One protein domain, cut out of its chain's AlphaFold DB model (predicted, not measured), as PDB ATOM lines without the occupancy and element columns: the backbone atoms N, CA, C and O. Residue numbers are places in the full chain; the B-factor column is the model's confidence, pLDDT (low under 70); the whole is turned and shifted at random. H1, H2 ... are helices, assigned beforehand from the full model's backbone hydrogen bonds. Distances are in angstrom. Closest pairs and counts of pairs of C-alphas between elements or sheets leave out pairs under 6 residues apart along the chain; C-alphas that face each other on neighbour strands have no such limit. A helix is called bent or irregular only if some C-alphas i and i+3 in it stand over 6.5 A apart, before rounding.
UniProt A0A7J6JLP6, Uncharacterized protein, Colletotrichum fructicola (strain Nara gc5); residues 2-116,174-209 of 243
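What this domain is: This is residues 2 to 116 and 174 to 209 of the 243 residues of an uncharacterized protein of Colletotrichum fructicola (strain Nara gc5) (UniProt A0A7J6JLP6). Five helices, H2 to H6, cluster at one end round H3; the longest helix, H7, lies off the cluster, crosses H1 nearly at right angles and leads to H8 at the far end. A long loop stretch, residues 13 to 39, joins H1 to H2, and residues 191 to 196 and 201 to 208 stick out. The printed part has 151 residues with eight named helices, H1 to H8 in chain order, and no named strand: all helix. It is elongated, 54 by 34 by 25 A, and only just compact, close to loose, with a radius of gyration of the C-alphas of 17.4 A.

How they stand to each other: H7, residues 177 to 191, is close to but not clearly touching H1, residues 2 to 12: the closest C-alphas, of Ala 5 and Trp 186, are 6.6 A apart. H8, residues 194 to 203, is only just apart from H7, at 8.2 A. The hub is H3, residues 51 to 63, irregular, with C-alphas 52 and 55 7.5 A apart. It forms a hairpin with H2, residues 40 to 49, at a shallow tilt of 17 degrees, closest at C-alphas Val 47 and Lys 54, 5.5 A. It forms another with H4, residues 67 to 74, closest at C-alphas Cys 61 and Tyr 70, 5.6 A. With residues 58 to 63 alone it touches H5, residues 81 to 87; the closest C-alphas, of Leu 59 and Gln 83, are 6.2 A apart. H5 and H6, residues 93 to 106, form a hairpin, closest at C-alphas Ala 87 and Arg 96, 4.9 A. Every O i to N i+4 pair is within hydrogen-bond range in H1, H2, H4, H5, H6 and H7; H3 has 7 of 9, H8 5 of 6.

Where its parts are: H7 measures 21.5 A, H6 20.1 A and H3 19.0 A. H1 begins at C-alpha 2 (128.896, 139.632, 141.201); H8 ends at C-alpha 203 (114.124, 141.633, 136.136).

The domain as a whole: Residues 117 to 173 are not printed, and C-alphas 116 and 174 are 17.8 A apart across the cut. The link H1 to H2 is long. Residues 174 to 209 are among the 53 with pLDDT under 70.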
ATOM      1  N   ALA A   2     128.528 140.048 139.827       56.00
ATOM      2  CA  ALA A   2     128.896 139.632 141.201       56.00
ATOM      3  C   ALA A   2     130.229 138.848 141.295       56.00
ATOM      4  O   ALA A   2     130.956 138.962 142.276       56.00
ATOM      5  N   LEU A   3     130.568 138.081 140.252       64.12
ATOM      6  CA  LEU A   3     131.826 137.334 140.185       64.12
ATOM      7  C   LEU A   3     133.065 138.234 140.037       64.12
ATOM      8  O   LEU A   3     134.072 137.921 140.654       64.12
ATOM      9  N   TYR A   4     132.972 139.384 139.350       66.81
ATOM     10  CA  TYR A   4     134.078 140.359 139.242       66.81
ATOM     11  C   TYR A   4     134.582 140.774 140.615       66.81
ATOM     12  O   TYR A   4     135.771 140.710 140.916       66.81
ATOM     13  N   ALA A   5     133.629 141.157 141.461       67.81
ATOM     14  CA  ALA A   5     133.881 141.545 142.827       67.81
ATOM     15  C   ALA A   5     134.526 140.407 143.625       67.81
ATOM     16  O   ALA A   5     135.601 140.541 144.211       67.81
ATOM     17  N   ILE A   6     133.907 139.232 143.597       76.88
ATOM     18  CA  ILE A   6     134.424 138.077 144.328       76.88
ATOM     19  C   ILE A   6     135.864 137.763 143.899       76.88
ATOM     20  O   ILE A   6     136.722 137.616 144.766       76.88
ATOM     21  N   HIS A   7     136.150 137.746 142.597       83.50
ATOM     22  CA  HIS A   7     137.488 137.483 142.073       83.50
ATOM     23  C   HIS A   7     138.494 138.573 142.447       83.50
ATOM     24  O   HIS A   7     139.577 138.231 142.910       83.50
ATOM     25  N   ALA A   8     138.140 139.860 142.357       82.38
ATOM     26  CA  ALA A   8     139.034 140.951 142.760       82.38
ATOM     27  C   ALA A   8     139.460 140.820 144.223       82.38
ATOM     28  O   ALA A   8     140.645 140.883 144.544       82.38
ATOM     29  N   ARG A   9     138.502 140.575 145.124       85.62
ATOM     30  CA  ARG A   9     138.794 140.405 146.551       85.62
ATOM     31  C   ARG A   9     139.538 139.112 146.852       85.62
ATOM     32  O   ARG A   9     140.373 139.112 147.752       85.62
ATOM     33  N   SER A  10     139.242 138.027 146.145       86.00
ATOM     34  CA  SER A  10     139.996 136.780 146.265       86.00
ATOM     35  C   SER A  10     141.465 137.003 145.881       86.00
ATOM     36  O   SER A  10     142.331 136.740 146.711       86.00
ATOM     37  N   ILE A  11     141.743 137.629 144.727       90.44
ATOM     38  CA  ILE A  11     143.108 137.970 144.288       90.44
ATOM     39  C   ILE A  11     143.815 138.860 145.320       90.44
ATOM     40  O   ILE A  11     144.920 138.532 145.743       90.44
ATOM     41  N   MET A  12     143.171 139.937 145.791       87.00
ATOM     42  CA  MET A  12     143.740 140.828 146.817       87.00
ATOM     43  C   MET A  12     144.118 140.107 148.114       87.00
ATOM     44  O   MET A  12     145.079 140.501 148.759       87.00
ATOM     45  N   ASN A  13     143.394 139.053 148.496       86.62
ATOM     46  CA  ASN A  13     143.690 138.261 149.695       86.62
ATOM     47  C   ASN A  13     144.601 137.051 149.419       86.62
ATOM     48  O   ASN A  13     144.759 136.201 150.293       86.62
ATOM     49  N   GLY A  14     145.168 136.932 148.215       83.38
ATOM     50  CA  GLY A  14     146.033 135.810 147.850       83.38
ATOM     51  C   GLY A  14     145.301 134.502 147.526       83.38
ATOM     52  O   GLY A  14     145.943 133.463 147.394       83.38
ATOM     53  N   ASP A  15     143.975 134.524 147.393       88.25
ATOM     54  CA  ASP A  15     143.154 133.354 147.083       88.25
ATOM     55  C   ASP A  15     142.866 133.270 145.578       88.25
ATOM     56  O   ASP A  15     142.117 134.070 145.020       88.25
ATOM     57  N   LEU A  16     143.428 132.258 144.917       89.44
ATOM     58  CA  LEU A  16     143.180 131.960 143.502       89.44
ATOM     59  C   LEU A  16     142.373 130.671 143.302       89.44
ATOM     60  O   LEU A  16     142.270 130.183 142.181       89.44
ATOM     61  N   SER A  17     141.794 130.091 144.357       88.38
ATOM     62  CA  SER A  17     141.100 128.789 144.294       88.38
ATOM     63  C   SER A  17     139.932 128.739 143.302       88.38
ATOM     64  O   SER A  17     139.526 127.660 142.880       88.38
ATOM     65  N   ARG A  18     139.398 129.906 142.928       83.81
ATOM     66  CA  ARG A  18     138.260 130.077 142.013       83.81
ATOM     67  C   ARG A  18     138.650 130.671 140.661       83.81
ATOM     68  O   ARG A  18     137.764 131.102 139.933       83.81
ATOM     69  N   ILE A  19     139.947 130.803 140.392       88.75
ATOM     70  CA  ILE A  19     140.467 131.402 139.166       88.75
ATOM     71  C   ILE A  19     141.418 130.402 138.525       88.75
ATOM     72  O   ILE A  19     142.474 130.067 139.069       88.75
ATOM     73  N   ASP A  20     141.017 129.953 137.347       88.44
ATOM     74  CA  ASP A  20     141.748 129.041 136.485       88.44
ATOM     75  C   ASP A  20     141.571 129.440 135.014       88.44
ATOM     76  O   ASP A  20     140.868 130.401 134.683       88.44
ATOM     77  N   HIS A  21     142.220 128.687 134.131       88.50
ATOM     78  CA  HIS A  21     142.178 128.889 132.686       88.50
ATOM     79  C   HIS A  21     140.779 128.742 132.053       88.50
ATOM     80  O   HIS A  21     140.566 129.277 130.969       88.50
ATOM     81  N   GLU A  22     139.833 128.051 132.703       87.12
ATOM     82  CA  GLU A  22     138.462 127.856 132.199       87.12
ATOM     83  C   GLU A  22     137.499 128.951 132.673       87.12
ATOM     84  O   GLU A  22     136.407 129.113 132.123       87.12
ATOM     85  N   THR A  23     137.896 129.718 133.691       86.31
ATOM     86  CA  THR A  23     137.107 130.827 134.227       86.31
ATOM     87  C   THR A  23     136.784 131.825 133.104       86.31
ATOM     88  O   THR A  23     137.655 132.234 132.339       86.31
ATOM     89  N   ASP A  24     135.534 132.267 132.983       81.69
ATOM     90  CA  ASP A  24     135.152 133.217 131.933       81.69
ATOM     91  C   ASP A  24     135.905 134.554 132.107       81.69
ATOM     92  O   ASP A  24     135.809 135.201 133.152       81.69
ATOM     93  N   GLY A  25     136.654 134.993 131.088       74.12
ATOM     94  CA  GLY A  25     137.384 136.268 131.113       74.12
ATOM     95  C   GLY A  25     136.473 137.479 131.315       74.12
ATOM     96  O   GLY A  25     136.860 138.431 131.988       74.12
ATOM     97  N   ALA A  26     135.217 137.404 130.866       74.00
ATOM     98  CA  ALA A  26     134.201 138.417 131.141       74.00
ATOM     99  C   ALA A  26     133.696 138.395 132.595       74.00
ATOM    100  O   ALA A  26     132.685 139.020 132.901       74.00
ATOM    101  N   THR A  27     134.344 137.649 133.490       72.75
ATOM    102  CA  THR A  27     134.126 137.701 134.941       72.75
ATOM    103  C   THR A  27     135.369 138.135 135.709       72.75
ATOM    104  O   THR A  27     135.272 138.345 136.918       72.75
ATOM    105  N   LEU A  28     136.512 138.298 135.033       79.75
ATOM    106  CA  LEU A  28     137.767 138.666 135.671       79.75
ATOM    107  C   LEU A  28     137.925 140.177 135.822       79.75
ATOM    108  O   LEU A  28     137.672 140.917 134.872       79.75
ATOM    109  N   PRO A  29     138.392 140.644 136.989       79.94
ATOM    110  CA  PRO A  29     138.489 142.060 137.287       79.94
ATOM    111  C   PRO A  29     139.549 142.782 136.467       79.94
ATOM    112  O   PRO A  29     140.670 142.306 136.313       79.94
ATOM    113  N   SER A  30     139.206 143.990 136.013       72.00
ATOM    114  CA  SER A  30     140.172 144.922 135.429       72.00
ATOM    115  C   SER A  30     141.073 145.562 136.491       72.00
ATOM    116  O   SER A  30     142.158 146.028 136.161       72.00
ATOM    117  N   LEU A  31     140.625 145.568 137.755       75.06
ATOM    118  CA  LEU A  31     141.314 146.140 138.907       75.06
ATOM    119  C   LEU A  31     141.237 145.194 140.112       75.06
ATOM    120  O   LEU A  31     140.152 144.854 140.583       75.06
ATOM    121  N   PHE A  32     142.391 144.800 140.644       82.75
ATOM    122  CA  PHE A  32     142.484 143.883 141.789       82.75
ATOM    123  C   PHE A  32     143.666 144.195 142.716       82.75
ATOM    124  O   PHE A  32     144.114 143.329 143.457       82.75
ATOM    125  N   TRP A  33     144.186 145.423 142.674       78.69
ATOM    126  CA  TRP A  33     145.301 145.886 143.512       78.69
ATOM    127  C   TRP A  33     144.930 147.046 144.440       78.69
ATOM    128  O   TRP A  33     145.805 147.661 145.044       78.69
ATOM    129  N   TRP A  34     143.635 147.345 144.566       72.44
ATOM    130  CA  TRP A  34     143.108 148.389 145.440       72.44
ATOM    131  C   TRP A  34     141.823 147.921 146.138       72.44
ATOM    132  O   TRP A  34     140.980 147.309 145.482       72.44
ATOM    133  N   PRO A  35     141.620 148.214 147.440       67.81
ATOM    134  CA  PRO A  35     142.449 149.041 148.327       67.81
ATOM    135  C   PRO A  35     143.669 148.334 148.920       67.81
ATOM    136  O   PRO A  35     144.387 148.949 149.710       67.81
ATOM    137  N   HIS A  36     143.870 147.062 148.582       75.69
ATOM    138  CA  HIS A  36     144.942 146.228 149.101       75.69
ATOM    139  C   HIS A  36     145.699 145.570 147.948       75.69
ATOM    140  O   HIS A  36     145.083 145.084 147.002       75.69
ATOM    141  N   HIS A  37     147.025 145.565 148.030       79.75
ATOM    142  CA  HIS A  37     147.881 144.965 147.016       79.75
ATOM    143  C   HIS A  37     147.982 143.444 147.231       79.75
ATOM    144  O   HIS A  37     148.330 143.025 148.336       79.75
ATOM    145  N   PRO A  38     147.703 142.614 146.207       84.62
ATOM    146  CA  PRO A  38     148.010 141.192 146.236       84.62
ATOM    147  C   PRO A  38     149.505 140.969 146.435       84.62
ATOM    148  O   PRO A  38     150.322 141.744 145.944       84.62
ATOM    149  N   HIS A  39     149.867 139.863 147.075       84.25
ATOM    150  CA  HIS A  39     151.267 139.471 147.191       84.25
ATOM    151  C   HIS A  39     151.870 139.139 145.813       84.25
ATOM    152  O   HIS A  39     151.195 138.561 144.958       84.25
ATOM    153  N   GLU A  40     153.158 139.428 145.601       87.38
ATOM    154  CA  GLU A  40     153.842 139.186 144.319       87.38
ATOM    155  C   GLU A  40     153.714 137.724 143.849       87.38
ATOM    156  O   GLU A  40     153.437 137.460 142.680       87.38
ATOM    157  N   THR A  41     153.824 136.748 144.759       86.00
ATOM    158  CA  THR A  41     153.645 135.322 144.419       86.00
ATOM    159  C   THR A  41     152.236 134.999 143.919       86.00
ATOM    160  O   THR A  41     152.083 134.165 143.029       86.00
ATOM    161  N   THR A  42     151.208 135.677 144.439       92.38
ATOM    162  CA  THR A  42     149.836 135.563 143.933       92.38
ATOM    163  C   THR A  42     149.748 136.113 142.518       92.38
ATOM    164  O   THR A  42     149.132 135.487 141.663       92.38
ATOM    165  N   LEU A  43     150.381 137.252 142.243       92.88
ATOM    166  CA  LEU A  43     150.402 137.843 140.904       92.88
ATOM    167  C   LEU A  43     151.132 136.949 139.892       92.88
ATOM    168  O   LEU A  43     150.647 136.767 138.776       92.88
ATOM    169  N   ARG A  44     152.254 136.337 140.289       93.56
ATOM    170  CA  ARG A  44     152.996 135.359 139.474       93.56
ATOM    171  C   ARG A  44     152.132 134.156 139.104       93.56
ATOM    172  O   ARG A  44     152.013 133.820 137.926       93.56
ATOM    173  N   GLU A  45     151.479 133.557 140.095       93.19
ATOM    174  CA  GLU A  45     150.557 132.439 139.879       93.19
ATOM    175  C   GLU A  45     149.353 132.854 139.016       93.19
ATOM    176  O   GLU A  45     148.918 132.100 138.145       93.19
ATOM    177  N   LEU A  46     148.830 134.069 139.207       94.75
ATOM    178  CA  LEU A  46     147.715 134.592 138.423       94.75
ATOM    179  C   LEU A  46     148.072 134.708 136.938       94.75
ATOM    180  O   LEU A  46     147.286 134.258 136.113       94.75
ATOM    181  N   VAL A  47     149.250 135.237 136.590       96.00
ATOM    182  CA  VAL A  47     149.710 135.301 135.187       96.00
ATOM    183  C   VAL A  47     149.912 133.906 134.607       96.00
ATOM    184  O   VAL A  47     149.564 133.674 133.451       96.00
ATOM    185  N   TRP A  48     150.442 132.970 135.398       94.19
ATOM    186  CA  TRP A  48     150.617 131.588 134.954       94.19
ATOM    187  C   TRP A  48     149.276 130.921 134.607       94.19
ATOM    188  O   TRP A  48     149.163 130.280 133.563       94.19
ATOM    189  N   ARG A  49     148.236 131.121 135.431       93.88
ATOM    190  CA  ARG A  49     146.880 130.596 135.170       93.88
ATOM    191  C   ARG A  49     146.133 131.368 134.088       93.88
ATOM    192  O   ARG A  49     145.343 130.772 133.358       93.88
ATOM    193  N   ARG A  50     146.337 132.687 134.036       93.56
ATOM    194  CA  ARG A  50     145.617 133.663 133.206       93.56
ATOM    195  C   ARG A  50     146.571 134.626 132.508       93.56
ATOM    196  O   ARG A  50     146.676 135.791 132.898       93.56
ATOM    197  N   PRO A  51     147.234 134.176 131.426       93.38
ATOM    198  CA  PRO A  51     148.112 135.033 130.634       93.38
ATOM    199  C   PRO A  51     147.393 136.243 130.018       93.38
ATOM    200  O   PRO A  51     148.025 137.257 129.739       93.38
ATOM    201  N   ASP A  52     146.074 136.165 129.830       91.00
ATOM    202  CA  ASP A  52     145.226 137.267 129.369       91.00
ATOM    203  C   ASP A  52     145.149 138.434 130.368       91.00
ATOM    204  O   ASP A  52     144.931 139.568 129.947       91.00
ATOM    205  N   LEU A  53     145.406 138.194 131.661       91.94
ATOM    206  CA  LEU A  53     145.517 139.243 132.683       91.94
ATOM    207  C   LEU A  53     146.924 139.836 132.813       91.94
ATOM    208  O   LEU A  53     147.155 140.672 133.688       91.94
ATOM    209  N   LYS A  54     147.885 139.422 131.974       95.31
ATOM    210  CA  LYS A  54     149.283 139.862 132.077       95.31
ATOM    211  C   LYS A  54     149.408 141.382 132.160       95.31
ATOM    212  O   LYS A  54     150.159 141.880 132.989       95.31
ATOM    213  N   HIS A  55     148.650 142.113 131.344       90.38
ATOM    214  CA  HIS A  55     148.673 143.575 131.349       90.38
ATOM    215  C   HIS A  55     148.182 144.161 132.680       90.38
ATOM    216  O   HIS A  55     148.876 144.975 133.281       90.38
ATOM    217  N   GLN A  56     147.041 143.700 133.197       88.69
ATOM    218  CA  GLN A  56     146.514 144.134 134.495       88.69
ATOM    219  C   GLN A  56     147.476 143.789 135.637       88.69
ATOM    220  O   GLN A  56     147.639 144.579 136.564       88.69
ATOM    221  N   VAL A  57     148.152 142.638 135.563       95.81
ATOM    222  CA  VAL A  57     149.181 142.270 136.540       95.81
ATOM    223  C   VAL A  57     150.401 143.187 136.436       95.81
ATOM    224  O   VAL A  57     150.910 143.607 137.470       95.81
ATOM    225  N   THR A  58     150.828 143.585 135.234       95.88
ATOM    226  CA  THR A  58     151.880 144.600 135.071       95.88
ATOM    227  C   THR A  58     151.497 145.913 135.758       95.88
ATOM    228  O   THR A  58     152.319 146.477 136.477       95.88
ATOM    229  N   LEU A  59     150.252 146.383 135.599       86.25
ATOM    230  CA  LEU A  59     149.765 147.590 136.285       86.25
ATOM    231  C   LEU A  59     149.754 147.416 137.811       86.25
ATOM    232  O   LEU A  59     150.145 148.336 138.532       86.25
ATOM    233  N   ALA A  60     149.371 146.235 138.307       87.00
ATOM    234  CA  ALA A  60     149.452 145.900 139.726       87.00
ATOM    235  C   ALA A  60     150.902 145.933 140.240       87.00
ATOM    236  O   ALA A  60     151.147 146.484 141.307       87.00
ATOM    237  N   CYS A  61     151.872 145.417 139.477       89.50
ATOM    238  CA  CYS A  61     153.288 145.475 139.850       89.50
ATOM    239  C   CYS A  61     153.806 146.914 139.941       89.50
ATOM    240  O   CYS A  61     154.521 147.222 140.892       89.50
ATOM    241  N   ILE A  62     153.415 147.796 139.009       82.00
ATOM    242  CA  ILE A  62     153.736 149.230 139.088       82.00
ATOM    243  C   ILE A  62     153.136 149.815 140.374       82.00
ATOM    244  O   ILE A  62     153.857 150.395 141.182       82.00
ATOM    245  N   ALA A  63     151.835 149.598 140.607       78.50
ATOM    246  CA  ALA A  63     151.121 150.120 141.774       78.50
ATOM    247  C   ALA A  63     151.680 149.624 143.119       78.50
ATOM    248  O   ALA A  63     151.576 150.327 144.121       78.50
ATOM    249  N   SER A  64     152.233 148.409 143.149       77.56
ATOM    250  CA  SER A  64     152.765 147.748 144.347       77.56
ATOM    251  C   SER A  64     154.291 147.809 144.471       77.56
ATOM    252  O   SER A  64     154.839 147.223 145.402       77.56
ATOM    253  N   SER A  65     154.980 148.502 143.559       81.69
ATOM    254  CA  SER A  65     156.445 148.589 143.503       81.69
ATOM    255  C   SER A  65     157.175 147.230 143.402       81.69
ATOM    256  O   SER A  65     158.278 147.075 143.928       81.69
ATOM    257  N   TYR A  66     156.609 146.245 142.695       86.62
ATOM    258  CA  TYR A  66     157.242 144.937 142.447       86.62
ATOM    259  C   TYR A  66     158.132 144.950 141.197       86.62
ATOM    260  O   TYR A  66     157.773 144.429 140.136       86.62
ATOM    261  N   GLN A  67     159.311 145.557 141.339       88.25
ATOM    262  CA  GLN A  67     160.208 145.894 140.231       88.25
ATOM    263  C   GLN A  67     160.718 144.670 139.455       88.25
ATOM    264  O   GLN A  67     160.706 144.669 138.225       88.25
ATOM    265  N   GLU A  68     161.156 143.619 140.156       90.94
ATOM    266  CA  GLU A  68     161.701 142.405 139.532       90.94
ATOM    267  C   GLU A  68     160.657 141.731 138.639       90.94
ATOM    268  O   GLU A  68     160.894 141.511 137.449       90.94
ATOM    269  N   PHE A  69     159.460 141.494 139.178       94.56
ATOM    270  CA  PHE A  69     158.402 140.848 138.416       94.56
ATOM    271  C   PHE A  69     157.864 141.736 137.287       94.56
ATOM    272  O   PHE A  69     157.578 141.244 136.197       94.56
ATOM    273  N   TYR A  70     157.781 143.053 137.497       96.25
ATOM    274  CA  TYR A  70     157.477 143.998 136.422       96.25
ATOM    275  C   TYR A  70     158.445 143.848 135.232       96.25
ATOM    276  O   TYR A  70     157.989 143.770 134.088       96.25
ATOM    277  N   ASN A  71     159.754 143.751 135.487       95.75
ATOM    278  CA  ASN A  71     160.766 143.590 134.436       95.75
ATOM    279  C   ASN A  71     160.589 142.274 133.669       95.75
ATOM    280  O   ASN A  71     160.651 142.259 132.440       95.75
ATOM    281  N   GLU A  72     160.318 141.172 134.374       96.19
ATOM    282  CA  GLU A  72     160.033 139.878 133.741       96.19
ATOM    283  C   GLU A  72     158.815 139.945 132.810       96.19
ATOM    284  O   GLU A  72     158.829 139.394 131.707       96.19
ATOM    285  N   LEU A  73     157.748 140.629 133.236       96.56
ATOM    286  CA  LEU A  73     156.523 140.742 132.448       96.56
ATOM    287  C   LEU A  73     156.696 141.641 131.225       96.56
ATOM    288  O   LEU A  73     156.102 141.362 130.180       96.56
ATOM    289  N   THR A  74     157.476 142.709 131.345       96.50
ATOM    290  CA  THR A  74     157.596 143.736 130.304       96.50
ATOM    291  C   THR A  74     158.723 143.491 129.307       96.50
ATOM    292  O   THR A  74     158.722 144.116 128.242       96.50
ATOM    293  N   ALA A  75     159.625 142.545 129.585       93.62
ATOM    294  CA  ALA A  75     160.730 142.176 128.706       93.62
ATOM    295  C   ALA A  75     160.266 141.912 127.260       93.62
ATOM    296  O   ALA A  75     159.514 140.974 126.985       93.62
ATOM    297  N   GLY A  76     160.724 142.758 126.329       87.50
ATOM    298  CA  GLY A  76     160.420 142.654 124.896       87.50
ATOM    299  C   GLY A  76     158.965 142.946 124.514       87.50
ATOM    300  O   GLY A  76     158.545 142.593 123.413       87.50
ATOM    301  N   THR A  77     158.181 143.547 125.414       92.81
ATOM    302  CA  THR A  77     156.791 143.933 125.141       92.81
ATOM    303  C   THR A  77     156.680 145.416 124.820       92.81
ATOM    304  O   THR A  77     157.337 146.254 125.444       92.81
ATOM    305  N   GLU A  78     155.793 145.737 123.880       93.38
ATOM    306  CA  GLU A  78     155.424 147.113 123.567       93.38
ATOM    307  C   GLU A  78     154.774 147.771 124.802       93.38
ATOM    308  O   GLU A  78     153.893 147.166 125.428       93.38
ATOM    309  N   PRO A  79     155.217 148.969 125.217       93.06
ATOM    310  CA  PRO A  79     154.603 149.663 126.337       93.06
ATOM    311  C   PRO A  79     153.224 150.192 125.960       93.06
ATOM    312  O   PRO A  79     152.936 150.483 124.804       93.06
ATOM    313  N   THR A  80     152.374 150.360 126.966       86.00
ATOM    314  CA  THR A  80     151.022 150.892 126.777       86.00
ATOM    315  C   THR A  80     150.861 152.232 127.480       86.00
ATOM    316  O   THR A  80     151.532 152.512 128.474       86.00
ATOM    317  N   GLN A  81     149.906 153.032 127.007       75.75
ATOM    318  CA  GLN A  81     149.531 154.301 127.630       75.75
ATOM    319  C   GLN A  81     149.192 154.130 129.124       75.75
ATOM    320  O   GLN A  81     149.689 154.880 129.956       75.75
ATOM    321  N   GLN A  82     148.456 153.072 129.482       74.25
ATOM    322  CA  GLN A  82     148.106 152.769 130.875       74.25
ATOM    323  C   GLN A  82     149.327 152.460 131.755       74.25
ATOM    324  O   GLN A  82     149.321 152.770 132.942       74.25
ATOM    325  N   GLN A  83     150.387 151.855 131.201       82.56
ATOM    326  CA  GLN A  83     151.630 151.647 131.953       82.56
ATOM    327  C   GLN A  83     152.316 152.980 132.257       82.56
ATOM    328  O   GLN A  83     152.793 153.154 133.374       82.56
ATOM    329  N   LEU A  84     152.333 153.922 131.305       77.19
ATOM    330  CA  LEU A  84     152.882 155.262 131.530       77.19
ATOM    331  C   LEU A  84     152.051 156.026 132.564       77.19
ATOM    332  O   LEU A  84     152.611 156.554 133.519       77.19
ATOM    333  N   GLU A  85     150.725 156.013 132.416       69.62
ATOM    334  CA  GLU A  85     149.784 156.627 133.358       69.62
ATOM    335  C   GLU A  85     149.950 156.093 134.776       69.62
ATOM    336  O   GLU A  85     149.966 156.877 135.714       69.62
ATOM    337  N   MET A  86     150.143 154.785 134.954       71.75
ATOM    338  CA  MET A  86     150.435 154.218 136.271       71.75
ATOM    339  C   MET A  86     151.830 154.604 136.772       71.75
ATOM    340  O   MET A  86     151.995 154.938 137.944       71.75
ATOM    341  N   ALA A  87     152.839 154.558 135.903       73.50
ATOM    342  CA  ALA A  87     154.230 154.782 136.279       73.50
ATOM    343  C   ALA A  87     154.508 156.220 136.735       73.50
ATOM    344  O   ALA A  87     155.332 156.416 137.623       73.50
ATOM    345  N   VAL A  88     153.815 157.221 136.177       66.00
ATOM    346  CA  VAL A  88     153.960 158.623 136.616       66.00
ATOM    347  C   VAL A  88     153.327 158.898 137.984       66.00
ATOM    348  O   VAL A  88     153.620 159.918 138.594       66.00
ATOM    349  N   GLN A  89     152.462 158.008 138.482       63.00
ATOM    350  CA  GLN A  89     151.816 158.163 139.793       63.00
ATOM    351  C   GLN A  89     152.658 157.566 140.930       63.00
ATOM    352  O   GLN A  89     152.436 157.874 142.103       63.00
ATOM    353  N   VAL A  90     153.620 156.698 140.603       60.88
ATOM    354  CA  VAL A  90     154.463 155.988 141.572       60.88
ATOM    355  C   VAL A  90     155.799 156.717 141.721       60.88
ATOM    356  O   VAL A  90     156.401 157.151 140.745       60.88
ATOM    357  N   MET A  91     156.286 156.859 142.961       52.62
ATOM    358  CA  MET A  91     157.536 157.592 143.235       52.62
ATOM    359  C   MET A  91     158.765 156.952 142.579       52.62
ATOM    360  O   MET A  91     159.709 157.651 142.199       52.62
ATOM    361  N   ASP A  92     158.762 155.623 142.486       68.38
ATOM    362  CA  ASP A  92     159.851 154.849 141.907       68.38
ATOM    363  C   ASP A  92     160.021 155.191 140.423       68.38
ATOM    364  O   ASP A  92     159.122 155.006 139.599       68.38
ATOM    365  N   SER A  93     161.199 155.715 140.094       73.19
ATOM    366  CA  SER A  93     161.516 156.182 138.754       73.19
ATOM    367  C   SER A  93     161.726 155.080 137.742       73.19
ATOM    368  O   SER A  93     161.580 155.329 136.544       73.19
ATOM    369  N   HIS A  94     162.004 153.867 138.215       84.69
ATOM    370  CA  HIS A  94     162.295 152.729 137.362       84.69
ATOM    371  C   HIS A  94     161.187 152.486 136.335       84.69
ATOM    372  O   HIS A  94     161.464 152.373 135.143       84.69
ATOM    373  N   TYR A  95     159.923 152.474 136.772       82.81
ATOM    374  CA  TYR A  95     158.787 152.177 135.894       82.81
ATOM    375  C   TYR A  95     158.627 153.219 134.789       82.81
ATOM    376  O   TYR A  95     158.447 152.865 133.627       82.81
ATOM    377  N   ARG A  96     158.710 154.512 135.128       81.94
ATOM    378  CA  ARG A  96     158.531 155.581 134.134       81.94
ATOM    379  C   ARG A  96     159.680 155.600 133.131       81.94
ATOM    380  O   ARG A  96     159.443 155.774 131.937       81.94
ATOM    381  N   GLU A  97     160.909 155.401 133.606       87.75
ATOM    382  CA  GLU A  97     162.108 155.372 132.770       87.75
ATOM    383  C   GLU A  97     162.059 154.193 131.797       87.75
ATOM    384  O   GLU A  97     162.266 154.391 130.599       87.75
ATOM    385  N   ASP A  98     161.692 153.003 132.283       94.12
ATOM    386  CA  ASP A  98     161.529 151.802 131.464       94.12
ATOM    387  C   ASP A  98     160.427 151.961 130.407       94.12
ATOM    388  O   ASP A  98     160.673 151.730 129.223       94.12
ATOM    389  N   VAL A  99     159.227 152.419 130.792       90.94
ATOM    390  CA  VAL A  99     158.117 152.630 129.847       90.94
ATOM    391  C   VAL A  99     158.515 153.615 128.744       90.94
ATOM    392  O   VAL A  99     158.285 153.345 127.564       90.94
ATOM    393  N   CYS A 100     159.164 154.729 129.100       88.50
ATOM    394  CA  CYS A 100     159.648 155.713 128.130       88.50
ATOM    395  C   CYS A 100     160.748 155.153 127.222       88.50
ATOM    396  O   CYS A 100     160.801 155.480 126.035       88.50
ATOM    397  N   GLN A 101     161.647 154.335 127.768       91.19
ATOM    398  CA  GLN A 101     162.721 153.711 127.005       91.19
ATOM    399  C   GLN A 101     162.160 152.709 125.991       91.19
ATOM    400  O   GLN A 101     162.451 152.824 124.799       91.19
ATOM    401  N   ARG A 102     161.274 151.804 126.425       94.31
ATOM    402  CA  ARG A 102     160.604 150.851 125.529       94.31
ATOM    403  C   ARG A 102     159.763 151.561 124.468       94.31
ATOM    404  O   ARG A 102     159.710 151.104 123.330       94.31
ATOM    405  N   ALA A 103     159.153 152.706 124.783       91.88
ATOM    406  CA  ALA A 103     158.344 153.451 123.816       91.88
ATOM    407  C   ALA A 103     159.212 153.970 122.662       91.88
ATOM    408  O   ALA A 103     158.850 153.824 121.495       91.88
ATOM    409  N   LYS A 104     160.414 154.472 122.977       90.44
ATOM    410  CA  LYS A 104     161.411 154.885 121.976       90.44
ATOM    411  C   LYS A 104     161.895 153.714 121.124       90.44
ATOM    412  O   LYS A 104     162.016 153.867 119.914       90.44
ATOM    413  N   GLU A 105     162.169 152.566 121.739       93.50
ATOM    414  CA  GLU A 105     162.653 151.365 121.042       93.50
ATOM    415  C   GLU A 105     161.619 150.800 120.064       93.50
ATOM    416  O   GLU A 105     161.970 150.404 118.953       93.50
ATOM    417  N   HIS A 106     160.344 150.810 120.453       91.69
ATOM    418  CA  HIS A 106     159.237 150.339 119.620       91.69
ATOM    419  C   HIS A 106     158.699 151.406 118.649       91.69
ATOM    420  O   HIS A 106     157.882 151.083 117.789       91.69
ATOM    421  N   GLY A 107     159.149 152.661 118.752       91.31
ATOM    422  CA  GLY A 107     158.644 153.769 117.935       91.31
ATOM    423  C   GLY A 107     157.190 154.141 118.248       91.31
ATOM    424  O   GLY A 107     156.476 154.607 117.361       91.31
ATOM    425  N   VAL A 108     156.751 153.914 119.487       89.62
ATOM    426  CA  VAL A 108     155.400 154.221 119.966       89.62
ATOM    427  C   VAL A 108     155.396 155.604 120.595       89.62
ATOM    428  O   VAL A 108     156.191 155.903 121.485       89.62
ATOM    429  N   GLU A 109     154.470 156.446 120.154       84.31
ATOM    430  CA  GLU A 109     154.228 157.744 120.767       84.31
ATOM    431  C   GLU A 109     153.224 157.574 121.913       84.31
ATOM    432  O   GLU A 109     152.041 157.314 121.687       84.31
ATOM    433  N   LEU A 110     153.712 157.670 123.151       77.00
ATOM    434  CA  LEU A 110     152.874 157.709 124.347       77.00
ATOM    435  C   LEU A 110     152.644 159.163 124.750       77.00
ATOM    436  O   LEU A 110     153.560 159.987 124.699       77.00
ATOM    437  N   ILE A 111     151.418 159.469 125.158       69.88
ATOM    438  CA  ILE A 111     151.040 160.809 125.592       69.88
ATOM    439  C   ILE A 111     151.423 160.927 127.062       69.88
ATOM    440  O   ILE A 111     150.938 160.153 127.883       69.88
ATOM    441  N   ASP A 112     152.264 161.897 127.408       61.62
ATOM    442  CA  ASP A 112     152.503 162.217 128.813       61.62
ATOM    443  C   ASP A 112     151.201 162.770 129.426       61.62
ATOM    444  O   ASP A 112     150.767 163.865 129.045       61.62
ATOM    445  N   PRO A 113     150.558 162.041 130.358       51.31
ATOM    446  CA  PRO A 113     149.278 162.454 130.928       51.31
ATOM    447  C   PRO A 113     149.398 163.731 131.772       51.31
ATOM    448  O   PRO A 113     148.395 164.392 132.028       51.31
ATOM    449  N   THR A 114     150.611 164.121 132.177       50.00
ATOM    450  CA  THR A 114     150.851 165.336 132.967       50.00
ATOM    451  C   THR A 114     150.912 166.604 132.111       50.00
ATOM    452  O   THR A 114     150.865 167.710 132.646       50.00
ATOM    453  N   GLY A 115     151.019 166.474 130.781       45.94
ATOM    454  CA  GLY A 115     151.145 167.611 129.862       45.94
ATOM    455  C   GLY A 115     152.429 168.438 130.047       45.94
ATOM    456  O   GLY A 115     152.568 169.504 129.442       45.94
ATOM    457  N   HIS A 116     153.377 167.975 130.867       44.94
ATOM    458  CA  HIS A 116     154.620 168.679 131.160       44.94
ATOM    459  C   HIS A 116     155.729 168.255 130.191       44.94
ATOM    460  O   HIS A 116     156.527 167.370 130.458       44.94
ATOM    461  N   PRO A 174     144.166 156.915 136.594       44.12
ATOM    462  CA  PRO A 174     143.904 155.484 136.449       44.12
ATOM    463  C   PRO A 174     142.685 155.004 137.260       44.12
ATOM    464  O   PRO A 174     142.198 153.896 137.039       44.12
ATOM    465  N   LEU A 175     142.142 155.849 138.148       47.72
ATOM    466  CA  LEU A 175     140.862 155.678 138.838       47.72
ATOM    467  C   LEU A 175     139.653 156.201 138.021       47.72
ATOM    468  O   LEU A 175     138.572 156.407 138.585       47.72
ATOM    469  N   SER A 176     139.814 156.421 136.708       52.16
ATOM    470  CA  SER A 176     138.768 156.888 135.780       52.16
ATOM    471  C   SER A 176     137.449 156.102 135.871       52.16
ATOM    472  O   SER A 176     137.391 155.004 136.426       52.16
ATOM    473  N   LEU A 177     136.379 156.706 135.332       42.66
ATOM    474  CA  LEU A 177     134.978 156.260 135.226       42.66
ATOM    475  C   LEU A 177     134.687 154.792 135.595       42.66
ATOM    476  O   LEU A 177     133.870 154.546 136.481       42.66
ATOM    477  N   ASP A 178     135.356 153.829 134.963       42.34
ATOM    478  CA  ASP A 178     135.148 152.392 135.170       42.34
ATOM    479  C   ASP A 178     135.453 151.910 136.600       42.34
ATOM    480  O   ASP A 178     134.786 151.004 137.102       42.34
ATOM    481  N   MET A 179     136.414 152.519 137.296       49.19
ATOM    482  CA  MET A 179     136.738 152.191 138.686       49.19
ATOM    483  C   MET A 179     135.724 152.780 139.668       49.19
ATOM    484  O   MET A 179     135.300 152.087 140.593       49.19
ATOM    485  N   ASN A 180     135.288 154.025 139.454       49.03
ATOM    486  CA  ASN A 180     134.214 154.633 140.247       49.03
ATOM    487  C   ASN A 180     132.899 153.858 140.072       49.03
ATOM    488  O   ASN A 180     132.203 153.572 141.046       49.03
ATOM    489  N   VAL A 181     132.612 153.430 138.841       46.69
ATOM    490  CA  VAL A 181     131.520 152.512 138.504       46.69
ATOM    491  C   VAL A 181     131.640 151.204 139.285       46.69
ATOM    492  O   VAL A 181     130.704 150.831 139.989       46.69
ATOM    493  N   GLN A 182     132.786 150.519 139.214       48.69
ATOM    494  CA  GLN A 182     132.969 149.222 139.870       48.69
ATOM    495  C   GLN A 182     132.908 149.331 141.397       48.69
ATOM    496  O   GLN A 182     132.326 148.465 142.049       48.69
ATOM    497  N   MET A 183     133.455 150.400 141.983       51.34
ATOM    498  CA  MET A 183     133.362 150.680 143.420       51.34
ATOM    499  C   MET A 183     131.919 150.961 143.854       51.34
ATOM    500  O   MET A 183     131.466 150.415 144.866       51.34
ATOM    501  N   GLY A 184     131.172 151.744 143.071       50.88
ATOM    502  CA  GLY A 184     129.740 151.963 143.274       50.88
ATOM    503  C   GLY A 184     128.940 150.659 143.205       50.88
ATOM    504  O   GLY A 184     128.142 150.373 144.102       50.88
ATOM    505  N   GLU A 185     129.202 149.814 142.203       49.06
ATOM    506  CA  GLU A 185     128.583 148.488 142.068       49.06
ATOM    507  C   GLU A 185     128.879 147.592 143.278       49.06
ATOM    508  O   GLU A 185     127.980 146.931 143.804       49.06
ATOM    509  N   TRP A 186     130.122 147.597 143.754       49.50
ATOM    510  CA  TRP A 186     130.571 146.824 144.909       49.50
ATOM    511  C   TRP A 186     129.884 147.227 146.209       49.50
ATOM    512  O   TRP A 186     129.390 146.359 146.933       49.50
ATOM    513  N   MET A 187     129.848 148.525 146.514       50.34
ATOM    514  CA  MET A 187     129.215 149.046 147.730       50.34
ATOM    515  C   MET A 187     127.706 148.774 147.740       50.34
ATOM    516  O   MET A 187     127.128 148.404 148.770       50.34
ATOM    517  N   CYS A 188     127.069 148.855 146.574       49.53
ATOM    518  CA  CYS A 188     125.668 148.486 146.415       49.53
ATOM    519  C   CYS A 188     125.451 146.969 146.568       49.53
ATOM    520  O   CYS A 188     124.510 146.544 147.238       49.53
ATOM    521  N   PHE A 189     126.349 146.140 146.027       48.47
ATOM    522  CA  PHE A 189     126.269 144.682 146.116       48.47
ATOM    523  C   PHE A 189     126.399 144.155 147.553       48.47
ATOM    524  O   PHE A 189     125.572 143.350 147.987       48.47
ATOM    525  N   ILE A 190     127.410 144.602 148.308       47.59
ATOM    526  CA  ILE A 190     127.668 144.103 149.674       47.59
ATOM    527  C   ILE A 190     126.594 144.534 150.674       47.59
ATOM    528  O   ILE A 190     126.384 143.859 151.679       47.59
ATOM    529  N   SER A 191     125.909 145.647 150.403       50.31
ATOM    530  CA  SER A 191     124.855 146.152 151.279       50.31
ATOM    531  C   SER A 191     123.487 145.519 150.999       50.31
ATOM    532  O   SER A 191     122.599 145.649 151.842       50.31
ATOM    533  N   ALA A 192     123.307 144.803 149.882       51.50
ATOM    534  CA  ALA A 192     122.022 144.245 149.455       51.50
ATOM    535  C   ALA A 192     121.654 142.902 150.127       51.50
ATOM    536  O   ALA A 192     122.467 141.974 150.254       51.50
ATOM    537  N   THR A 193     120.374 142.746 150.487       57.66
ATOM    538  CA  THR A 193     119.829 141.489 151.033       57.66
ATOM    539  C   THR A 193     119.741 140.384 149.970       57.66
ATOM    540  O   THR A 193     119.668 140.645 148.770       57.66
ATOM    541  N   GLU A 194     119.708 139.122 150.409       51.38
ATOM    542  CA  GLU A 194     119.537 137.955 149.524       51.38
ATOM    543  C   GLU A 194     118.246 138.040 148.684       51.38
ATOM    544  O   GLU A 194     118.240 137.674 147.510       51.38
ATOM    545  N   GLY A 195     117.161 138.565 149.264       58.09
ATOM    546  CA  GLY A 195     115.890 138.775 148.563       58.09
ATOM    547  C   GLY A 195     116.005 139.800 147.433       58.09
ATOM    548  O   GLY A 195     115.605 139.505 146.306       58.09
ATOM    549  N   ALA A 196     116.633 140.951 147.703       56.03
ATOM    550  CA  ALA A 196     116.869 141.998 146.707       56.03
ATOM    551  C   ALA A 196     117.739 141.488 145.545       56.03
ATOM    552  O   ALA A 196     117.409 141.697 144.377       56.03
ATOM    553  N   ARG A 197     118.785 140.706 145.858       54.59
ATOM    554  CA  ARG A 197     119.648 140.055 144.856       54.59
ATOM    555  C   ARG A 197     118.863 139.116 143.932       54.59
ATOM    556  O   ARG A 197     119.078 139.119 142.721       54.59
ATOM    557  N   ARG A 198     117.927 138.334 144.478       56.97
ATOM    558  CA  ARG A 198     117.098 137.386 143.706       56.97
ATOM    559  C   ARG A 198     116.020 138.063 142.865       56.97
ATOM    560  O   ARG A 198     115.724 137.571 141.778       56.97
ATOM    561  N   ALA A 199     115.420 139.146 143.355       56.53
ATOM    562  CA  ALA A 199     114.419 139.910 142.612       56.53
ATOM    563  C   ALA A 199     115.048 140.582 141.383       56.53
ATOM    564  O   ALA A 199     114.563 140.425 140.264       56.53
ATOM    565  N   ALA A 200     116.205 141.214 141.564       53.75
ATOM    566  CA  ALA A 200     116.864 141.936 140.489       53.75
ATOM    567  C   ALA A 200     117.447 141.027 139.391       53.75
ATOM    568  O   ALA A 200     117.418 141.371 138.209       53.75
ATOM    569  N   ALA A 201     117.893 139.817 139.750       54.38
ATOM    570  CA  ALA A 201     118.295 138.796 138.780       54.38
ATOM    571  C   ALA A 201     117.142 138.334 137.865       54.38
ATOM    572  O   ALA A 201     117.393 137.897 136.744       54.38
ATOM    573  N   LYS A 202     115.882 138.435 138.320       56.84
ATOM    574  CA  LYS A 202     114.694 138.084 137.522       56.84
ATOM    575  C   LYS A 202     114.265 139.198 136.563       56.84
ATOM    576  O   LYS A 202     113.654 138.905 135.538       56.84
ATOM    577  N   GLU A 203     114.578 140.452 136.885       49.50
ATOM    578  CA  GLU A 203     114.124 141.633 136.136       49.50
ATOM    579  C   GLU A 203     115.184 142.215 135.185       49.50
ATOM    580  O   GLU A 203     114.844 142.953 134.257       49.50
ATOM    581  N   ALA A 204     116.461 141.854 135.351       50.84
ATOM    582  CA  ALA A 204     117.565 142.375 134.548       50.84
ATOM    583  C   ALA A 204     117.487 141.943 133.068       50.84
ATOM    584  O   ALA A 204     118.026 140.915 132.658       50.84
ATOM    585  N   ARG A 205     116.862 142.772 132.223       48.72
ATOM    586  CA  ARG A 205     116.922 142.642 130.758       48.72
ATOM    587  C   ARG A 205     118.022 143.536 130.187       48.72
ATOM    588  O   ARG A 205     117.824 144.735 130.015       48.72
ATOM    589  N   GLY A 206     119.164 142.932 129.860       43.69
ATOM    590  CA  GLY A 206     120.244 143.542 129.078       43.69
ATOM    591  C   GLY A 206     121.398 144.172 129.886       43.69
ATOM    592  O   GLY A 206     121.270 144.398 131.090       43.69
ATOM    593  N   PRO A 207     122.542 144.473 129.231       40.53
ATOM    594  CA  PRO A 207     123.793 144.881 129.891       40.53
ATOM    595  C   PRO A 207     123.694 146.188 130.687       40.53
ATOM    596  O   PRO A 207     124.344 146.333 131.717       40.53
ATOM    597  N   ARG A 208     122.852 147.117 130.212       38.16
ATOM    598  CA  ARG A 208     122.618 148.452 130.788       38.16
ATOM    599  C   ARG A 208     121.548 148.495 131.885       38.16
ATOM    600  O   ARG A 208     121.408 149.519 132.531       38.16
ATOM    601  N   ASN A 209     120.843 147.393 132.148       42.75
ATOM    602  CA  ASN A 209     119.910 147.289 133.281       42.75
ATOM    603  C   ASN A 209     120.534 146.609 134.505       42.75
ATOM    604  O   ASN A 209     119.866 146.440 135.522       42.75
TER     605      ASN A 209